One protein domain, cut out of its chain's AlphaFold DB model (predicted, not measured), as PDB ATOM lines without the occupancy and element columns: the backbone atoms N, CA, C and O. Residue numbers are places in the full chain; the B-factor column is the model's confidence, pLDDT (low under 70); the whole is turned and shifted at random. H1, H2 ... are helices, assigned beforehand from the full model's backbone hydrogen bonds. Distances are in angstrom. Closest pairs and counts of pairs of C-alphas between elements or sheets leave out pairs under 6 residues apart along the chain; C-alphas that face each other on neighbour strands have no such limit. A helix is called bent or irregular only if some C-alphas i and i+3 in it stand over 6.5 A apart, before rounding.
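This is residues 10 to 146 of the 196 residues of the protein "Citrate synthase (unknown stereospecificity)" of Bacillus cereus Rock3-28 (UniProt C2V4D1). A bent helix, H5, runs through the middle: its arm H5b is packed between the hairpin of H3 and H4 on one side and H6 on the other, and H2 packs on its arm H5a. H1 packs on H2, H7 on H6, and residues 71 to 78 stick out as a loop. The 137 printed residues, with seven named helices and no named strand, are all helix by class and compact: radius of gyration of the C-alphas 15.4 A, spans 43 by 43 by 29 A.

Start at H1, residues 10 to 18; it touches H2, residues 24 to 37, about perpendicular at 87 degrees, closest at C-alphas 10 and 31, 6.7 A. Next, H3, residues 42 to 50, and H4, residues 57 to 66, form a helical hairpin, closest at C-alphas 44 and 64, 6.8 A. H5, residues 79 to 100, one helix by its hydrogen bonds, is bent, with C-alphas 87 and 90 6.7 A apart; its arms are H5a, residues 79 to 87, and H5b, residues 90 to 100. H2 touches H5a with residues 33 to 37 alone, closest at C-alphas 37 and 84, 5.2 A. H5b touches H3, closest at C-alphas 48 and 96, 6.3 A, and H4, closest at C-alphas 61 and 93, 6.8 A. H6, residues 114 to 123, touches H5b at a shallow tilt of 9 degrees, the same way, closest at C-alphas 94 and 122, 4.7 A. H7, residues 129 to 142, touches H6 at a steep tilt of 67 degrees, closest at C-alphas 116 and 132, 5.6 A. In these helices and arms every O i to N i+4 pair is within hydrogen-bond range.

Find C-alpha 10 at (131.443, 156.992, 111.088), where H1 begins, and C-alpha 142 at (145.315, 155.872, 111.768), where H7 ends. From first to last C-alpha, H2 and H7 are each 20.0 A long and H5b 15.3 A.

The C-alphas farthest apart, of Ser 23 and Glu 54, are 45.2 A apart. The printed part has no cut; the links H4 to H5 and H5 to H6 are long. In this model, residues 70 to 75 have pLDDT under 70.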
ATOM      1  N   GLU A  10     132.321 156.855 112.249       97.38
ATOM      2  CA  GLU A  10     131.443 156.992 111.088       97.38
ATOM      3  C   GLU A  10     131.416 158.420 110.528       97.38
ATOM      4  O   GLU A  10     131.419 158.594 109.310       97.38
ATOM      5  N   GLU A  11     131.447 159.443 111.383       97.25
ATOM      6  CA  GLU A  11     131.497 160.843 110.944       97.25
ATOM      7  C   GLU A  11     132.809 161.183 110.238       97.25
ATOM      8  O   GLU A  11     132.791 161.850 109.202       97.25
ATOM      9  N   ILE A  12     133.946 160.711 110.761       96.75
ATOM     10  CA  ILE A  12     135.250 160.953 110.129       96.75
ATOM     11  C   ILE A  12     135.362 160.197 108.810       96.75
ATOM     12  O   ILE A  12     135.836 160.751 107.823       96.75
ATOM     13  N   VAL A  13     134.887 158.957 108.756       96.38
ATOM     14  CA  VAL A  13     134.852 158.201 107.504       96.38
ATOM     15  C   VAL A  13     133.968 158.906 106.467       96.38
ATOM     16  O   VAL A  13     134.373 159.058 105.313       96.38
ATOM     17  N   TYR A  14     132.794 159.400 106.872       97.31
ATOM     18  CA  TYR A  14     131.931 160.184 105.990       97.31
ATOM     19  C   TYR A  14     132.646 161.435 105.471       97.31
ATOM     20  O   TYR A  14     132.625 161.688 104.265       97.31
ATOM     21  N   LEU A  15     133.315 162.175 106.363       96.00
ATOM     22  CA  LEU A  15     134.121 163.348 106.027       96.00
ATOM     23  C   LEU A  15     135.205 163.020 105.000       96.00
ATOM     24  O   LEU A  15     135.379 163.784 104.056       96.00
ATOM     25  N   LEU A  16     135.919 161.904 105.151       95.06
ATOM     26  CA  LEU A  16     137.001 161.530 104.237       95.06
ATOM     27  C   LEU A  16     136.497 161.252 102.814       95.06
ATOM     28  O   LEU A  16     137.161 161.634 101.854       95.06
ATOM     29  N   TRP A  17     135.325 160.635 102.657       94.75
ATOM     30  CA  TRP A  17     134.777 160.339 101.327       94.75
ATOM     31  C   TRP A  17     133.977 161.482 100.709       94.75
ATOM     32  O   TRP A  17     134.005 161.650  99.492       94.75
ATOM     33  N   HIS A  18     133.280 162.278 101.521       95.06
ATOM     34  CA  HIS A  18     132.380 163.329 101.033       95.06
ATOM     35  C   HIS A  18     132.959 164.739 101.167       95.06
ATOM     36  O   HIS A  18     132.407 165.677 100.604       95.06
ATOM     37  N   SER A  19     134.083 164.902 101.870       95.19
ATOM     38  CA  SER A  19     134.758 166.182 102.138       95.19
ATOM     39  C   SER A  19     133.967 167.185 102.999       95.19
ATOM     40  O   SER A  19     134.302 168.367 103.024       95.19
ATOM     41  N   TYR A  20     132.943 166.740 103.740       96.00
ATOM     42  CA  TYR A  20     132.237 167.546 104.751       96.00
ATOM     43  C   TYR A  20     131.674 166.682 105.894       96.00
ATOM     44  O   TYR A  20     131.493 165.477 105.741       96.00
ATOM     45  N   ILE A  21     131.396 167.298 107.051       95.94
ATOM     46  CA  ILE A  21     130.790 166.621 108.214       95.94
ATOM     47  C   ILE A  21     129.305 166.336 107.932       95.94
ATOM     48  O   ILE A  21     128.592 167.269 107.553       95.94
ATOM     49  N   PRO A  22     128.811 165.099 108.127       97.50
ATOM     50  CA  PRO A  22     127.417 164.770 107.845       97.50
ATOM     51  C   PRO A  22     126.455 165.489 108.800       97.50
ATOM     52  O   PRO A  22     126.737 165.672 109.983       97.50
ATOM     53  N   SER A  23     125.259 165.819 108.312       98.06
ATOM     54  CA  SER A  23     124.123 166.110 109.190       98.06
ATOM     55  C   SER A  23     123.658 164.840 109.916       98.06
ATOM     56  O   SER A  23     123.960 163.722 109.496       98.06
ATOM     57  N   GLN A  24     122.844 164.978 110.968       97.62
ATOM     58  CA  GLN A  24     122.333 163.814 111.704       97.62
ATOM     59  C   GLN A  24     121.557 162.829 110.809       97.62
ATOM     60  O   GLN A  24     121.662 161.617 110.985       97.62
ATOM     61  N   SER A  25     120.789 163.323 109.831       98.25
ATOM     62  CA  SER A  25     120.052 162.455 108.905       98.25
ATOM     63  C   SER A  25     120.992 161.712 107.953       98.25
ATOM     64  O   SER A  25     120.813 160.514 107.739       98.25
ATOM     65  N   GLN A  26     122.026 162.387 107.440       98.25
ATOM     66  CA  GLN A  26     123.055 161.771 106.599       98.25
ATOM     67  C   GLN A  26     123.847 160.716 107.371       98.25
ATOM     68  O   GLN A  26     124.040 159.612 106.864       98.25
ATOM     69  N   LEU A  27     124.238 161.016 108.612       98.06
ATOM     70  CA  LEU A  27     124.950 160.083 109.481       98.06
ATOM     71  C   LEU A  27     124.108 158.840 109.784       98.06
ATOM     72  O   LEU A  27     124.626 157.725 109.745       98.06
ATOM     73  N   ASN A  28     122.808 159.009 110.041       97.88
ATOM     74  CA  ASN A  28     121.902 157.887 110.279       97.88
ATOM     75  C   ASN A  28     121.813 156.973 109.049       97.88
ATOM     76  O   ASN A  28     121.947 155.759 109.189       97.88
ATOM     77  N   ILE A  29     121.639 157.541 107.851       97.94
ATOM     78  CA  ILE A  29     121.605 156.774 106.594       97.94
ATOM     79  C   ILE A  29     122.935 156.047 106.390       97.94
ATOM     80  O   ILE A  29     122.953 154.837 106.189       97.94
ATOM     81  N   PHE A  30     124.047 156.765 106.513       97.88
ATOM     82  CA  PHE A  30     125.386 156.219 106.330       97.88
ATOM     83  C   PHE A  30     125.703 155.079 107.310       97.88
ATOM     84  O   PHE A  30     126.215 154.031 106.913       97.88
ATOM     85  N   SER A  31     125.329 155.237 108.581       97.50
ATOM     86  CA  SER A  31     125.493 154.199 109.603       97.50
ATOM     87  C   SER A  31     124.689 152.944 109.264       97.50
ATOM     88  O   SER A  31     125.186 151.831 109.443       97.50
ATOM     89  N   GLN A  32     123.469 153.097 108.737       97.56
ATOM     90  CA  GLN A  32     122.669 151.963 108.269       97.56
ATOM     91  C   GLN A  32     123.290 151.296 107.037       97.56
ATOM     92  O   GLN A  32     123.361 150.069 106.981       97.56
ATOM     93  N   THR A  33     123.828 152.071 106.095       96.94
ATOM     94  CA  THR A  33     124.562 151.537 104.938       96.94
ATOM     95  C   THR A  33     125.757 150.688 105.375       96.94
ATOM     96  O   THR A  33     125.893 149.544 104.937       96.94
ATOM     97  N   LEU A  34     126.583 151.181 106.306       97.50
ATOM     98  CA  LEU A  34     127.685 150.399 106.875       97.50
ATOM     99  C   LEU A  34     127.177 149.111 107.529       97.50
ATOM    100  O   LEU A  34     127.750 148.045 107.320       97.50
ATOM    101  N   LYS A  35     126.097 149.187 108.311       97.69
ATOM    102  CA  LYS A  35     125.493 148.023 108.973       97.69
ATOM    103  C   LYS A  35     125.021 146.956 107.978       97.69
ATOM    104  O   LYS A  35     125.261 145.769 108.217       97.69
ATOM    105  N   ILE A  36     124.434 147.355 106.849       95.69
ATOM    106  CA  ILE A  36     124.031 146.452 105.759       95.69
ATOM    107  C   ILE A  36     125.260 145.779 105.136       95.69
ATOM    108  O   ILE A  36     125.296 144.553 105.000       95.69
ATOM    109  N   TYR A  37     126.300 146.553 104.819       95.38
ATOM    110  CA  TYR A  37     127.500 146.037 104.155       95.38
ATOM    111  C   TYR A  37     128.426 145.192 105.041       95.38
ATOM    112  O   TYR A  37     129.296 144.498 104.516       95.38
ATOM    113  N   ARG A  38     128.207 145.142 106.363       95.44
ATOM    114  CA  ARG A  38     128.873 144.154 107.239       95.44
ATOM    115  C   ARG A  38     128.528 142.713 106.844       95.44
ATOM    116  O   ARG A  38     129.275 141.789 107.157       95.44
ATOM    117  N   LYS A  39     127.387 142.475 106.190       92.00
ATOM    118  CA  LYS A  39     126.974 141.121 105.809       92.00
ATOM    119  C   LYS A  39     127.847 140.589 104.669       92.00
ATOM    120  O   LYS A  39     127.608 140.872 103.500       92.00
ATOM    121  N   SER A  40     128.821 139.750 105.006       90.56
ATOM    122  CA  SER A  40     129.625 139.037 104.010       90.56
ATOM    123  C   SER A  40     128.899 137.800 103.448       90.56
ATOM    124  O   SER A  40     128.150 137.139 104.177       90.56
ATOM    125  N   PRO A  41     129.120 137.436 102.171       91.56
ATOM    126  CA  PRO A  41     128.616 136.187 101.600       91.56
ATOM    127  C   PRO A  41     129.173 134.932 102.289       91.56
ATOM    128  O   PRO A  41     130.303 134.924 102.770       91.56
ATOM    129  N   LEU A  42     128.426 133.821 102.247       93.62
ATOM    130  CA  LEU A  42     128.828 132.555 102.884       93.62
ATOM    131  C   LEU A  42     130.193 132.028 102.398       93.62
ATOM    132  O   LEU A  42     130.933 131.428 103.174       93.62
ATOM    133  N   TYR A  43     130.540 132.251 101.126       94.75
ATOM    134  CA  TYR A  43     131.822 131.795 100.579       94.75
ATOM    135  C   TYR A  43     133.024 132.467 101.259       94.75
ATOM    136  O   TYR A  43     134.073 131.839 101.362       94.75
ATOM    137  N   VAL A  44     132.866 133.694 101.774       95.31
ATOM    138  CA  VAL A  44     133.923 134.414 102.499       95.31
ATOM    139  C   VAL A  44     134.250 133.687 103.801       95.31
ATOM    140  O   VAL A  44     135.414 133.414 104.078       95.31
ATOM    141  N   TYR A  45     133.229 133.288 104.565       96.38
ATOM    142  CA  TYR A  45     133.417 132.517 105.798       96.38
ATOM    143  C   TYR A  45     134.052 131.149 105.521       96.38
ATOM    144  O   TYR A  45     135.017 130.777 106.182       96.38
ATOM    145  N   LYS A  46     133.591 130.446 104.478       97.06
ATOM    146  CA  LYS A  46     134.192 129.170 104.049       97.06
ATOM    147  C   LYS A  46     135.658 129.328 103.641       97.06
ATOM    148  O   LYS A  46     136.473 128.464 103.949       97.06
ATOM    149  N   LEU A  47     136.016 130.418 102.961       97.19
ATOM    150  CA  LEU A  47     137.410 130.705 102.626       97.19
ATOM    151  C   LEU A  47     138.239 130.935 103.894       97.19
ATOM    152  O   LEU A  47     139.293 130.318 104.045       97.19
ATOM    153  N   ILE A  48     137.743 131.759 104.825       97.50
ATOM    154  CA  ILE A  48     138.388 131.996 106.123       97.50
ATOM    155  C   ILE A  48     138.637 130.661 106.831       97.50
ATOM    156  O   ILE A  48     139.770 130.404 107.231       97.50
ATOM    157  N   GLU A  49     137.652 129.760 106.901       96.62
ATOM    158  CA  GLU A  49     137.782 128.410 107.482       96.62
ATOM    159  C   GLU A  49     138.851 127.536 106.812       96.62
ATOM    160  O   GLU A  49     139.449 126.689 107.476       96.62
ATOM    161  N   LYS A  50     139.177 127.756 105.534       96.88
ATOM    162  CA  LYS A  50     140.190 126.969 104.804       96.88
ATOM    163  C   LYS A  50     141.611 127.538 104.859       96.88
ATOM    164  O   LYS A  50     142.553 126.789 104.632       96.88
ATOM    165  N   LEU A  51     141.797 128.816 105.198       96.44
ATOM    166  CA  LEU A  51     143.129 129.444 105.253       96.44
ATOM    167  C   LEU A  51     144.040 128.866 106.349       96.44
ATOM    168  O   LEU A  51     143.713 128.939 107.525       96.44
ATOM    169  N   LEU A  52     145.213 128.349 106.000       94.88
ATOM    170  CA  LEU A  52     146.148 127.778 106.979       94.88
ATOM    171  C   LEU A  52     146.521 128.780 108.086       94.88
ATOM    172  O   LEU A  52     146.710 129.971 107.821       94.88
ATOM    173  N   THR A  53     146.617 128.309 109.330       90.44
ATOM    174  CA  THR A  53     146.906 129.150 110.504       90.44
ATOM    175  C   THR A  53     148.299 129.773 110.463       90.44
ATOM    176  O   THR A  53     148.480 130.864 110.994       90.44
ATOM    177  N   GLU A  54     149.236 129.142 109.765       91.56
ATOM    178  CA  GLU A  54     150.641 129.518 109.589       91.56
ATOM    179  C   GLU A  54     150.829 130.725 108.659       91.56
ATOM    180  O   GLU A  54     151.874 131.372 108.684       91.56
ATOM    181  N   ILE A  55     149.832 131.039 107.825       92.94
ATOM    182  CA  ILE A  55     149.869 132.220 106.958       92.94
ATOM    183  C   ILE A  55     149.750 133.473 107.837       92.94
ATOM    184  O   ILE A  55     148.921 133.526 108.743       92.94
ATOM    185  N   ASP A  56     150.543 134.508 107.568       91.62
ATOM    186  CA  ASP A  56     150.452 135.753 108.333       91.62
ATOM    187  C   ASP A  56     149.097 136.460 108.142       91.62
ATOM    188  O   ASP A  56     148.488 136.401 107.069       91.62
ATOM    189  N   MET A  57     148.640 137.164 109.184       93.00
ATOM    190  CA  MET A  57     147.327 137.821 109.222       93.00
ATOM    191  C   MET A  57     147.092 138.753 108.021       93.00
ATOM    192  O   MET A  57     146.020 138.714 107.421       93.00
ATOM    193  N   LEU A  58     148.085 139.552 107.614       93.19
ATOM    194  CA  LEU A  58     147.927 140.470 106.479       93.19
ATOM    195  C   LEU A  58     147.817 139.733 105.143       93.19
ATOM    196  O   LEU A  58     147.003 140.125 104.306       93.19
ATOM    197  N   SER A  59     148.559 138.642 104.944       94.88
ATOM    198  CA  SER A  59     148.376 137.780 103.770       94.88
ATOM    199  C   SER A  59     146.998 137.130 103.757       94.88
ATOM    200  O   SER A  59     146.375 137.101 102.699       94.88
ATOM    201  N   LYS A  60     146.493 136.664 104.909       97.06
ATOM    202  CA  LYS A  60     145.126 136.128 105.017       97.06
ATOM    203  C   LYS A  60     144.092 137.186 104.633       97.06
ATOM    204  O   LYS A  60     143.251 136.915 103.782       97.06
ATOM    205  N   ILE A  61     144.187 138.395 105.194       96.75
ATOM    206  CA  ILE A  61     143.290 139.517 104.872       96.75
ATOM    207  C   ILE A  61     143.350 139.828 103.375       96.75
ATOM    208  O   ILE A  61     142.311 139.857 102.724       96.75
ATOM    209  N   ARG A  62     144.551 139.980 102.801       96.62
ATOM    210  CA  ARG A  62     144.735 140.228 101.363       96.62
ATOM    211  C   ARG A  62     144.082 139.140 100.509       96.62
ATOM    212  O   ARG A  62     143.399 139.464  99.546       96.62
ATOM    213  N   THR A  63     144.262 137.865 100.856       97.06
ATOM    214  CA  THR A  63     143.642 136.744 100.134       97.06
ATOM    215  C   THR A  63     142.118 136.788 100.214       97.06
ATOM    216  O   THR A  63     141.456 136.591  99.199       97.06
ATOM    217  N   VAL A  64     141.549 137.079 101.388       97.00
ATOM    218  CA  VAL A  64     140.093 137.190 101.534       97.00
ATOM    219  C   VAL A  64     139.557 138.383 100.744       97.00
ATOM    220  O   VAL A  64     138.601 138.212  99.995       97.00
ATOM    221  N   ILE A  65     140.187 139.557 100.837       95.38
ATOM    222  CA  ILE A  65     139.776 140.758 100.094       95.38
ATOM    223  C   ILE A  65     139.831 140.519  98.584       95.38
ATOM    224  O   ILE A  65     138.855 140.791  97.895       95.38
ATOM    225  N   SER A  66     140.915 139.921  98.081       94.88
ATOM    226  CA  SER A  66     141.059 139.573  96.661       94.88
ATOM    227  C   SER A  66     140.021 138.557  96.170       94.88
ATOM    228  O   SER A  66     139.851 138.410  94.963       94.88
ATOM    229  N   SER A  67     139.353 137.830  97.073       93.25
ATOM    230  CA  SER A  67     138.289 136.879  96.731       93.25
ATOM    231  C   SER A  67     136.890 137.499  96.715       93.25
ATOM    232  O   SER A  67     135.939 136.837  96.294       93.25
ATOM    233  N   ILE A  68     136.736 138.733  97.215       89.50
ATOM    234  CA  ILE A  68     135.440 139.408  97.247       89.50
ATOM    235  C   ILE A  68     135.041 139.709  95.812       89.50
ATOM    236  O   ILE A  68     135.679 140.498  95.122       89.50
ATOM    237  N   ASN A  69     133.960 139.073  95.377       80.12
ATOM    238  CA  ASN A  69     133.401 139.325  94.065       80.12
ATOM    239  C   ASN A  69     132.740 140.711  94.041       80.12
ATOM    240  O   ASN A  69     131.675 140.910  94.635       80.12
ATOM    241  N   THR A  70     133.363 141.651  93.342       68.25
ATOM    242  CA  THR A  70     132.731 142.891  92.899       68.25
ATOM    243  C   THR A  70     131.939 142.550  91.641       68.25
ATOM    244  O   THR A  70     132.481 142.512  90.538       68.25
ATOM    245  N   ASN A  71     130.665 142.188  91.814       58.44
ATOM    246  CA  ASN A  71     129.779 141.964  90.677       58.44
ATOM    247  C   ASN A  71     129.801 143.219  89.793       58.44
ATOM    248  O   ASN A  71     129.518 144.304  90.294       58.44
ATOM    249  N   GLU A  72     130.077 143.013  88.503       56.12
ATOM    250  CA  GLU A  72     130.304 144.009  87.443       56.12
ATOM    251  C   GLU A  72     131.792 144.321  87.232       56.12
ATOM    252  O   GLU A  72     132.485 144.815  88.113       56.12
ATOM    253  N   ILE A  73     132.279 144.045  86.014       52.75
ATOM    254  CA  ILE A  73     133.552 144.563  85.500       52.75
ATOM    255  C   ILE A  73     133.381 146.084  85.392       52.75
ATOM    256  O   ILE A  73     133.054 146.618  84.334       52.75
ATOM    257  N   LYS A  74     133.502 146.780  86.519       56.59
ATOM    258  CA  LYS A  74     133.590 148.231  86.576       56.59
ATOM    259  C   LYS A  74     135.056 148.590  86.447       56.59
ATOM    260  O   LYS A  74     135.873 148.221  87.287       56.59
ATOM    261  N   SER A  75     135.394 149.300  85.378       69.75
ATOM    262  CA  SER A  75     136.646 150.035  85.344       69.75
ATOM    263  C   SER A  75     136.502 151.218  86.302       69.75
ATOM    264  O   SER A  75     135.613 152.054  86.142       69.75
ATOM    265  N   ARG A  76     137.407 151.278  87.282       82.25
ATOM    266  CA  ARG A  76     137.556 152.291  88.341       82.25
ATOM    267  C   ARG A  76     136.759 152.061  89.643       82.25
ATOM    268  O   ARG A  76     135.551 151.838  89.598       82.25
ATOM    269  N   PRO A  77     137.419 152.220  90.810       89.50
ATOM    270  CA  PRO A  77     136.779 152.110  92.119       89.50
ATOM    271  C   PRO A  77     135.753 153.222  92.398       89.50
ATOM    272  O   PRO A  77     135.975 154.386  92.054       89.50
ATOM    273  N   THR A  78     134.672 152.882  93.096       91.38
ATOM    274  CA  THR A  78     133.596 153.801  93.510       91.38
ATOM    275  C   THR A  78     133.573 154.043  95.024       91.38
ATOM    276  O   THR A  78     134.140 153.275  95.805       91.38
ATOM    277  N   ILE A  79     132.891 155.109  95.462       92.19
ATOM    278  CA  ILE A  79     132.690 155.384  96.896       92.19
ATOM    279  C   ILE A  79     131.868 154.263  97.549       92.19
ATOM    280  O   ILE A  79     132.223 153.820  98.635       92.19
ATOM    281  N   ASP A  80     130.832 153.744  96.885       91.19
ATOM    282  CA  ASP A  80     130.005 152.664  97.440       91.19
ATOM    283  C   ASP A  80     130.816 151.386  97.703       91.19
ATOM    284  O   ASP A  80     130.680 150.772  98.763       91.19
ATOM    285  N   GLU A  81     131.734 151.023  96.802       91.81
ATOM    286  CA  GLU A  81     132.667 149.908  97.025       91.81
ATOM    287  C   GLU A  81     133.628 150.189  98.189       91.81
ATOM    288  O   GLU A  81     133.955 149.279  98.956       91.81
ATOM    289  N   ALA A  82     134.058 151.443  98.368       93.69
ATOM    290  CA  ALA A  82     134.906 151.836  99.494       93.69
ATOM    291  C   ALA A  82     134.156 151.698 100.827       93.69
ATOM    292  O   ALA A  82     134.698 151.150 101.794       93.69
ATOM    293  N   ILE A  83     132.890 152.131 100.869       94.81
ATOM    294  CA  ILE A  83     131.999 151.968 102.025       94.81
ATOM    295  C   ILE A  83     131.798 150.477 102.311       94.81
ATOM    296  O   ILE A  83     131.923 150.046 103.462       94.81
ATOM    297  N   GLN A  84     131.543 149.673 101.275       93.75
ATOM    298  CA  GLN A  84     131.337 148.234 101.409       93.75
ATOM    299  C   GLN A  84     132.567 147.532 101.993       93.75
ATOM    300  O   GLN A  84     132.445 146.775 102.959       93.75
ATOM    301  N   LEU A  85     133.760 147.793 101.453       94.62
ATOM    302  CA  LEU A  85     134.994 147.192 101.962       94.62
ATOM    303  C   LEU A  85     135.328 147.669 103.373       94.62
ATOM    304  O   LEU A  85     135.752 146.859 104.197       94.62
ATOM    305  N   THR A  86     135.078 148.937 103.692       96.06
ATOM    306  CA  THR A  86     135.272 149.460 105.052       96.06
ATOM    307  C   THR A  86     134.359 148.763 106.053       96.06
ATOM    308  O   THR A  86     134.803 148.399 107.138       96.06
ATOM    309  N   ALA A  87     133.101 148.502 105.691       96.56
ATOM    310  CA  ALA A  87     132.170 147.747 106.527       96.56
ATOM    311  C   ALA A  87     132.547 146.262 106.674       96.56
ATOM    312  O   ALA A  87     132.363 145.685 107.748       96.56
ATOM    313  N   ALA A  88     133.068 145.641 105.612       95.38
ATOM    314  CA  ALA A  88     133.419 144.222 105.587       95.38
ATOM    315  C   ALA A  88     134.778 143.911 106.241       95.38
ATOM    316  O   ALA A  88     134.971 142.815 106.768       95.38
ATOM    317  N   MET A  89     135.722 144.854 106.242       96.31
ATOM    318  CA  MET A  89     137.081 144.631 106.746       96.31
ATOM    319  C   MET A  89     137.112 144.166 108.219       96.31
ATOM    320  O   MET A  89     137.731 143.134 108.490       96.31
ATOM    321  N   PRO A  90     136.400 144.804 109.173       97.38
ATOM    322  CA  PRO A  90     136.344 144.320 110.556       97.38
ATOM    323  C   PRO A  90     135.763 142.909 110.689       97.38
ATOM    324  O   PRO A  90     136.206 142.137 111.537       97.38
ATOM    325  N   VAL A  91     134.796 142.551 109.836       97.69
ATOM    326  CA  VAL A  91     134.147 141.228 109.836       97.69
ATOM    327  C   VAL A  91     135.141 140.142 109.439       97.69
ATOM    328  O   VAL A  91     135.193 139.082 110.069       97.69
ATOM    329  N   ILE A  92     135.959 140.424 108.424       97.75
ATOM    330  CA  ILE A  92     137.024 139.537 107.947       97.75
ATOM    331  C   ILE A  92     138.102 139.390 109.020       97.75
ATOM    332  O   ILE A  92     138.443 138.268 109.397       97.75
ATOM    333  N   ILE A  93     138.603 140.508 109.554       97.94
ATOM    334  CA  ILE A  93     139.687 140.509 110.546       97.94
ATOM    335  C   ILE A  93     139.258 139.788 111.827       97.94
ATOM    336  O   ILE A  93     139.998 138.943 112.328       97.94
ATOM    337  N   ALA A  94     138.059 140.072 112.344       98.19
ATOM    338  CA  ALA A  94     137.571 139.444 113.567       98.19
ATOM    339  C   ALA A  94     137.462 137.921 113.423       98.19
ATOM    340  O   ALA A  94     137.923 137.188 114.296       98.19
ATOM    341  N   ASN A  95     136.912 137.420 112.313       98.00
ATOM    342  CA  ASN A  95     136.755 135.976 112.121       98.00
ATOM    343  C   ASN A  95     138.076 135.268 111.783       98.00
ATOM    344  O   ASN A  95     138.280 134.135 112.218       98.00
ATOM    345  N   LEU A  96     139.018 135.940 111.110       98.06
ATOM    346  CA  LEU A  96     140.394 135.449 110.975       98.06
ATOM    347  C   LEU A  96     141.087 135.322 112.337       98.06
ATOM    348  O   LEU A  96     141.659 134.275 112.636       98.06
ATOM    349  N   TYR A  97     140.982 136.346 113.186       97.31
ATOM    350  CA  TYR A  97     141.526 136.313 114.544       97.31
ATOM    351  C   TYR A  97     140.919 135.176 115.371       97.31
ATOM    352  O   TYR A  97     141.631 134.424 116.035       97.31
ATOM    353  N   ARG A  98     139.597 135.008 115.314       97.38
ATOM    354  CA  ARG A  98     138.909 133.946 116.057       97.38
ATOM    355  C   ARG A  98     139.306 132.565 115.581       97.38
ATOM    356  O   ARG A  98     139.570 131.706 116.418       97.38
ATOM    357  N   LYS A  99     139.478 132.390 114.269       96.38
ATOM    358  CA  LYS A  99     140.051 131.168 113.712       96.38
ATOM    359  C   LYS A  99     141.434 130.868 114.289       96.38
ATOM    360  O   LYS A  99     141.667 129.753 114.736       96.38
ATOM    361  N   GLU A 100     142.338 131.847 114.313       95.50
ATOM    362  CA  GLU A 100     143.682 131.671 114.890       95.50
ATOM    363  C   GLU A 100     143.648 131.302 116.380       95.50
ATOM    364  O   GLU A 100     144.588 130.696 116.894       95.50
ATOM    365  N   LYS A 101     142.564 131.649 117.079       95.69
ATOM    366  CA  LYS A 101     142.326 131.305 118.484       95.69
ATOM    367  C   LYS A 101     141.477 130.048 118.687       95.69
ATOM    368  O   LYS A 101     141.170 129.742 119.836       95.69
ATOM    369  N   ASN A 102     141.124 129.319 117.624       96.00
ATOM    370  CA  ASN A 102     140.201 128.176 117.666       96.00
ATOM    371  C   ASN A 102     138.858 128.517 118.341       96.00
ATOM    372  O   ASN A 102     138.322 127.731 119.119       96.00
ATOM    373  N   LEU A 103     138.339 129.716 118.077       96.88
ATOM    374  CA  LEU A 103     137.048 130.192 118.567       96.88
ATOM    375  C   LEU A 103     136.016 130.188 117.436       96.88
ATOM    376  O   LEU A 103     136.340 130.534 116.299       96.88
ATOM    377  N   ASP A 104     134.759 129.894 117.774       97.38
ATOM    378  CA  ASP A 104     133.639 129.962 116.829       97.38
ATOM    379  C   ASP A 104     133.483 131.362 116.247       97.38
ATOM    380  O   ASP A 104     133.663 132.350 116.959       97.38
ATOM    381  N   PHE A 105     133.099 131.470 114.977       97.50
ATOM    382  CA  PHE A 105     132.848 132.762 114.344       97.50
ATOM    383  C   PHE A 105     131.704 133.515 115.017       97.50
ATOM    384  O   PHE A 105     130.721 132.934 115.471       97.50
ATOM    385  N   VAL A 106     131.831 134.839 115.047       97.44
ATOM    386  CA  VAL A 106     130.786 135.739 115.537       97.44
ATOM    387  C   VAL A 106     130.308 136.554 114.348       97.44
ATOM    388  O   VAL A 106     131.114 137.135 113.623       97.44
ATOM    389  N   LEU A 107     128.995 136.565 114.120       96.50
ATOM    390  CA  LEU A 107     128.379 137.335 113.042       96.50
ATOM    391  C   LEU A 107     128.225 138.810 113.449       96.50
ATOM    392  O   LEU A 107     128.071 139.104 114.637       96.50
ATOM    393  N   PRO A 108     128.254 139.750 112.487       97.25
ATOM    394  CA  PRO A 108     128.057 141.162 112.786       97.25
ATOM    395  C   PRO A 108     126.648 141.429 113.327       97.25
ATOM    396  O   PRO A 108     125.658 140.905 112.815       97.25
ATOM    397  N   SER A 109     126.566 142.305 114.322       95.44
ATOM    398  CA  SER A 109     125.321 142.795 114.906       95.44
ATOM    399  C   SER A 109     124.877 144.103 114.248       95.44
ATOM    400  O   SER A 109     125.692 144.958 113.882       95.44
ATOM    401  N   GLN A 110     123.560 144.263 114.123       95.12
ATOM    402  CA  GLN A 110     122.912 145.490 113.651       95.12
ATOM    403  C   GLN A 110     122.668 146.493 114.790       95.12
ATOM    404  O   GLN A 110     122.438 147.672 114.526       95.12
ATOM    405  N   GLU A 111     122.781 146.063 116.048       95.31
ATOM    406  CA  GLU A 111     122.516 146.900 117.224       95.31
ATOM    407  C   GLU A 111     123.668 147.868 117.521       95.31
ATOM    408  O   GLU A 111     123.454 148.975 118.002       95.31
ATOM    409  N   PHE A 112     124.896 147.482 117.171       96.38
ATOM    410  CA  PHE A 112     126.108 148.212 117.540       96.38
ATOM    411  C   PHE A 112     126.581 149.186 116.454       96.38
ATOM    412  O   PHE A 112     126.417 148.938 115.246       96.38
ATOM    413  N   ASN A 113     127.240 150.272 116.875       96.00
ATOM    414  CA  ASN A 113     128.011 151.119 115.959       96.00
ATOM    415  C   ASN A 113     129.220 150.348 115.382       96.00
ATOM    416  O   ASN A 113     129.432 149.173 115.692       96.00
ATOM    417  N   HIS A 114     129.969 150.949 114.459       97.44
ATOM    418  CA  HIS A 114     131.043 150.262 113.735       97.44
ATOM    419  C   HIS A 114     132.122 149.703 114.671       97.44
ATOM    420  O   HIS A 114     132.512 148.539 114.545       97.44
ATOM    421  N   ILE A 115     132.549 150.505 115.645       97.12
ATOM    422  CA  ILE A 115     133.624 150.166 116.580       97.12
ATOM    423  C   ILE A 115     133.173 149.121 117.601       97.12
ATOM    424  O   ILE A 115     133.857 148.120 117.822       97.12
ATOM    425  N   GLU A 116     131.999 149.320 118.192       97.75
ATOM    426  CA  GLU A 116     131.392 148.379 119.135       97.75
ATOM    427  C   GLU A 116     131.145 147.022 118.483       97.75
ATOM    428  O   GLU A 116     131.458 145.990 119.075       97.75
ATOM    429  N   ASN A 117     130.646 147.009 117.242       98.12
ATOM    430  CA  ASN A 117     130.454 145.777 116.491       98.12
ATOM    431  C   ASN A 117     131.783 145.046 116.280       98.12
ATOM    432  O   ASN A 117     131.841 143.831 116.447       98.12
ATOM    433  N   TYR A 118     132.851 145.764 115.928       98.12
ATOM    434  CA  TYR A 118     134.155 145.143 115.724       98.12
ATOM    435  C   TYR A 118     134.694 144.501 117.013       98.12
ATOM    436  O   TYR A 118     135.101 143.336 116.999       98.12
ATOM    437  N   LEU A 119     134.615 145.203 118.149       97.44
ATOM    438  CA  LEU A 119     134.997 144.650 119.456       97.44
ATOM    439  C   LEU A 119     134.134 143.458 119.863       97.44
ATOM    440  O   LEU A 119     134.664 142.448 120.337       97.44
ATOM    441  N   TYR A 120     132.820 143.557 119.658       98.12
ATOM    442  CA  TYR A 120     131.884 142.465 119.899       98.12
ATOM    443  C   TYR A 120     132.268 141.230 119.086       98.12
ATOM    444  O   TYR A 120     132.368 140.138 119.638       98.12
ATOM    445  N   MET A 121     132.564 141.404 117.798       98.25
ATOM    446  CA  MET A 121     132.947 140.301 116.927       98.25
ATOM    447  C   MET A 121     134.273 139.672 117.333       98.25
ATOM    448  O   MET A 121     134.356 138.454 117.337       98.25
ATOM    449  N   ILE A 122     135.294 140.447 117.715       97.44
ATOM    450  CA  ILE A 122     136.573 139.887 118.187       97.44
ATOM    451  C   ILE A 122     136.361 139.071 119.468       97.44
ATOM    452  O   ILE A 122     136.837 137.938 119.590       97.44
ATOM    453  N   THR A 123     135.654 139.647 120.437       96.75
ATOM    454  CA  THR A 123     135.629 139.155 121.823       96.75
ATOM    455  C   THR A 123     134.498 138.163 122.096       96.75
ATOM    456  O   THR A 123     134.592 137.367 123.028       96.75
ATOM    457  N   GLY A 124     133.434 138.191 121.291       96.69
ATOM    458  CA  GLY A 124     132.170 137.497 121.546       96.69
ATOM    459  C   GLY A 124     131.369 138.077 122.717       96.69
ATOM    460  O   GLY A 124     130.440 137.428 123.192       96.69
ATOM    461  N   LYS A 125     131.739 139.259 123.232       95.88
ATOM    462  CA  LYS A 125     131.136 139.885 124.418       95.88
ATOM    463  C   LYS A 125     130.880 141.368 124.179       95.88
ATOM    464  O   LYS A 125     131.568 142.013 123.395       95.88
ATOM    465  N   ILE A 126     129.911 141.921 124.899       94.88
ATOM    466  CA  ILE A 126     129.704 143.371 124.958       94.88
ATOM    467  C   ILE A 126     130.709 143.931 125.970       94.88
ATOM    468  O   ILE A 126     130.687 143.546 127.140       94.88
ATOM    469  N   LEU A 127     131.624 144.787 125.512       92.56
ATOM    470  CA  LEU A 127     132.618 145.441 126.366       92.56
ATOM    471  C   LEU A 127     132.129 146.808 126.862       92.56
ATOM    472  O   LEU A 127     131.154 147.359 126.358       92.56
ATOM    473  N   SER A 128     132.824 147.361 127.858       90.50
ATOM    474  CA  SER A 128     132.540 148.709 128.355       90.50
ATOM    475  C   SER A 128     132.852 149.785 127.308       90.50
ATOM    476  O   SER A 128     133.745 149.620 126.473       90.50
ATOM    477  N   SER A 129     132.178 150.931 127.417       91.19
ATOM    478  CA  SER A 129     132.338 152.084 126.517       91.19
ATOM    479  C   SER A 129     133.777 152.598 126.409       91.19
ATOM    480  O   SER A 129     134.174 153.099 125.360       91.19
ATOM    481  N   ILE A 130     134.589 152.426 127.457       94.06
ATOM    482  CA  ILE A 130     136.013 152.787 127.458       94.06
ATOM    483  C   ILE A 130     136.789 152.016 126.385       94.06
ATOM    484  O   ILE A 130     137.587 152.620 125.673       94.06
ATOM    485  N   HIS A 131     136.533 150.714 126.213       94.12
ATOM    486  CA  HIS A 131     137.219 149.912 125.194       94.12
ATOM    487  C   HIS A 131     136.876 150.405 123.788       94.12
ATOM    488  O   HIS A 131     137.775 150.604 122.969       94.12
ATOM    489  N   SER A 132     135.590 150.664 123.535       93.69
ATOM    490  CA  SER A 132     135.129 151.232 122.268       93.69
ATOM    491  C   SER A 132     135.752 152.599 122.019       93.69
ATOM    492  O   SER A 132     136.248 152.842 120.926       93.69
ATOM    493  N   LYS A 133     135.834 153.470 123.034       93.06
ATOM    494  CA  LYS A 133     136.407 154.808 122.852       93.06
ATOM    495  C   LYS A 133     137.903 154.782 122.550       93.06
ATOM    496  O   LYS A 133     138.362 155.558 121.711       93.06
ATOM    497  N   VAL A 134     138.661 153.890 123.191       93.19
ATOM    498  CA  VAL A 134     140.095 153.709 122.898       93.19
ATOM    499  C   VAL A 134     140.294 153.205 121.469       93.19
ATOM    500  O   VAL A 134     141.122 153.757 120.744       93.19
ATOM    501  N   LEU A 135     139.523 152.202 121.041       94.25
ATOM    502  CA  LEU A 135     139.636 151.676 119.681       94.25
ATOM    503  C   LEU A 135     139.197 152.700 118.628       94.25
ATOM    504  O   LEU A 135     139.885 152.862 117.627       94.25
ATOM    505  N   GLU A 136     138.103 153.421 118.867       95.44
ATOM    506  CA  GLU A 136     137.629 154.499 117.995       95.44
ATOM    507  C   GLU A 136     138.706 155.570 117.814       95.44
ATOM    508  O   GLU A 136     139.056 155.926 116.691       95.44
ATOM    509  N   THR A 137     139.289 156.017 118.929       93.75
ATOM    510  CA  THR A 137     140.379 156.999 118.952       93.75
ATOM    511  C   THR A 137     141.554 156.526 118.106       93.75
ATOM    512  O   THR A 137     142.046 157.268 117.256       93.75
ATOM    513  N   TYR A 138     141.988 155.281 118.314       92.62
ATOM    514  CA  TYR A 138     143.078 154.686 117.550       92.62
ATOM    515  C   TYR A 138     142.753 154.624 116.056       92.62
ATOM    516  O   TYR A 138     143.544 155.097 115.244       92.62
ATOM    517  N   MET A 139     141.575 154.111 115.688       94.62
ATOM    518  CA  MET A 139     141.187 153.982 114.286       94.62
ATOM    519  C   MET A 139     141.141 155.345 113.596       94.62
ATOM    520  O   MET A 139     141.763 155.475 112.547       94.62
ATOM    521  N   ILE A 140     140.521 156.365 114.205       94.94
ATOM    522  CA  ILE A 140     140.485 157.734 113.658       94.94
ATOM    523  C   ILE A 140     141.898 158.288 113.445       94.94
ATOM    524  O   ILE A 140     142.176 158.875 112.402       94.94
ATOM    525  N   LEU A 141     142.811 158.091 114.402       91.56
ATOM    526  CA  LEU A 141     144.194 158.568 114.285       91.56
ATOM    527  C   LEU A 141     144.965 157.901 113.139       91.56
ATOM    528  O   LEU A 141     145.874 158.514 112.587       91.56
ATOM    529  N   THR A 142     144.619 156.661 112.796       90.44
ATOM    530  CA  THR A 142     145.315 155.872 111.768       90.44
ATOM    531  C   THR A 142     144.613 155.837 110.409       90.44
ATOM    532  O   THR A 142     145.120 155.195 109.495       90.44
ATOM    533  N   MET A 143     143.455 156.490 110.262       91.19
ATOM    534  CA  MET A 143     142.629 156.414 109.047       91.19
ATOM    535  C   MET A 143     143.316 156.950 107.792       91.19
ATOM    536  O   MET A 143     143.106 156.410 106.712       91.19
ATOM    537  N   GLU A 144     144.099 158.019 107.921       88.75
ATOM    538  CA  GLU A 144     144.718 158.711 106.792       88.75
ATOM    539  C   GLU A 144     146.072 159.286 107.218       88.75
ATOM    540  O   GLU A 144     146.216 159.822 108.318       88.75
ATOM    541  N   HIS A 145     147.076 159.166 106.349       90.81
ATOM    542  CA  HIS A 145     148.433 159.634 106.634       90.81
ATOM    543  C   HIS A 145     149.161 160.087 105.357       90.81
ATOM    544  O   HIS A 145     150.297 159.692 105.071       90.81
ATOM    545  N   GLY A 146     148.476 160.902 104.560       91.44
ATOM    546  CA  GLY A 146     148.962 161.477 103.316       91.44
ATOM    547  C   GLY A 146     149.389 160.431 102.287       91.44
ATOM    548  O   GLY A 146     148.890 159.309 102.213       91.44
TER     549      GLY A 146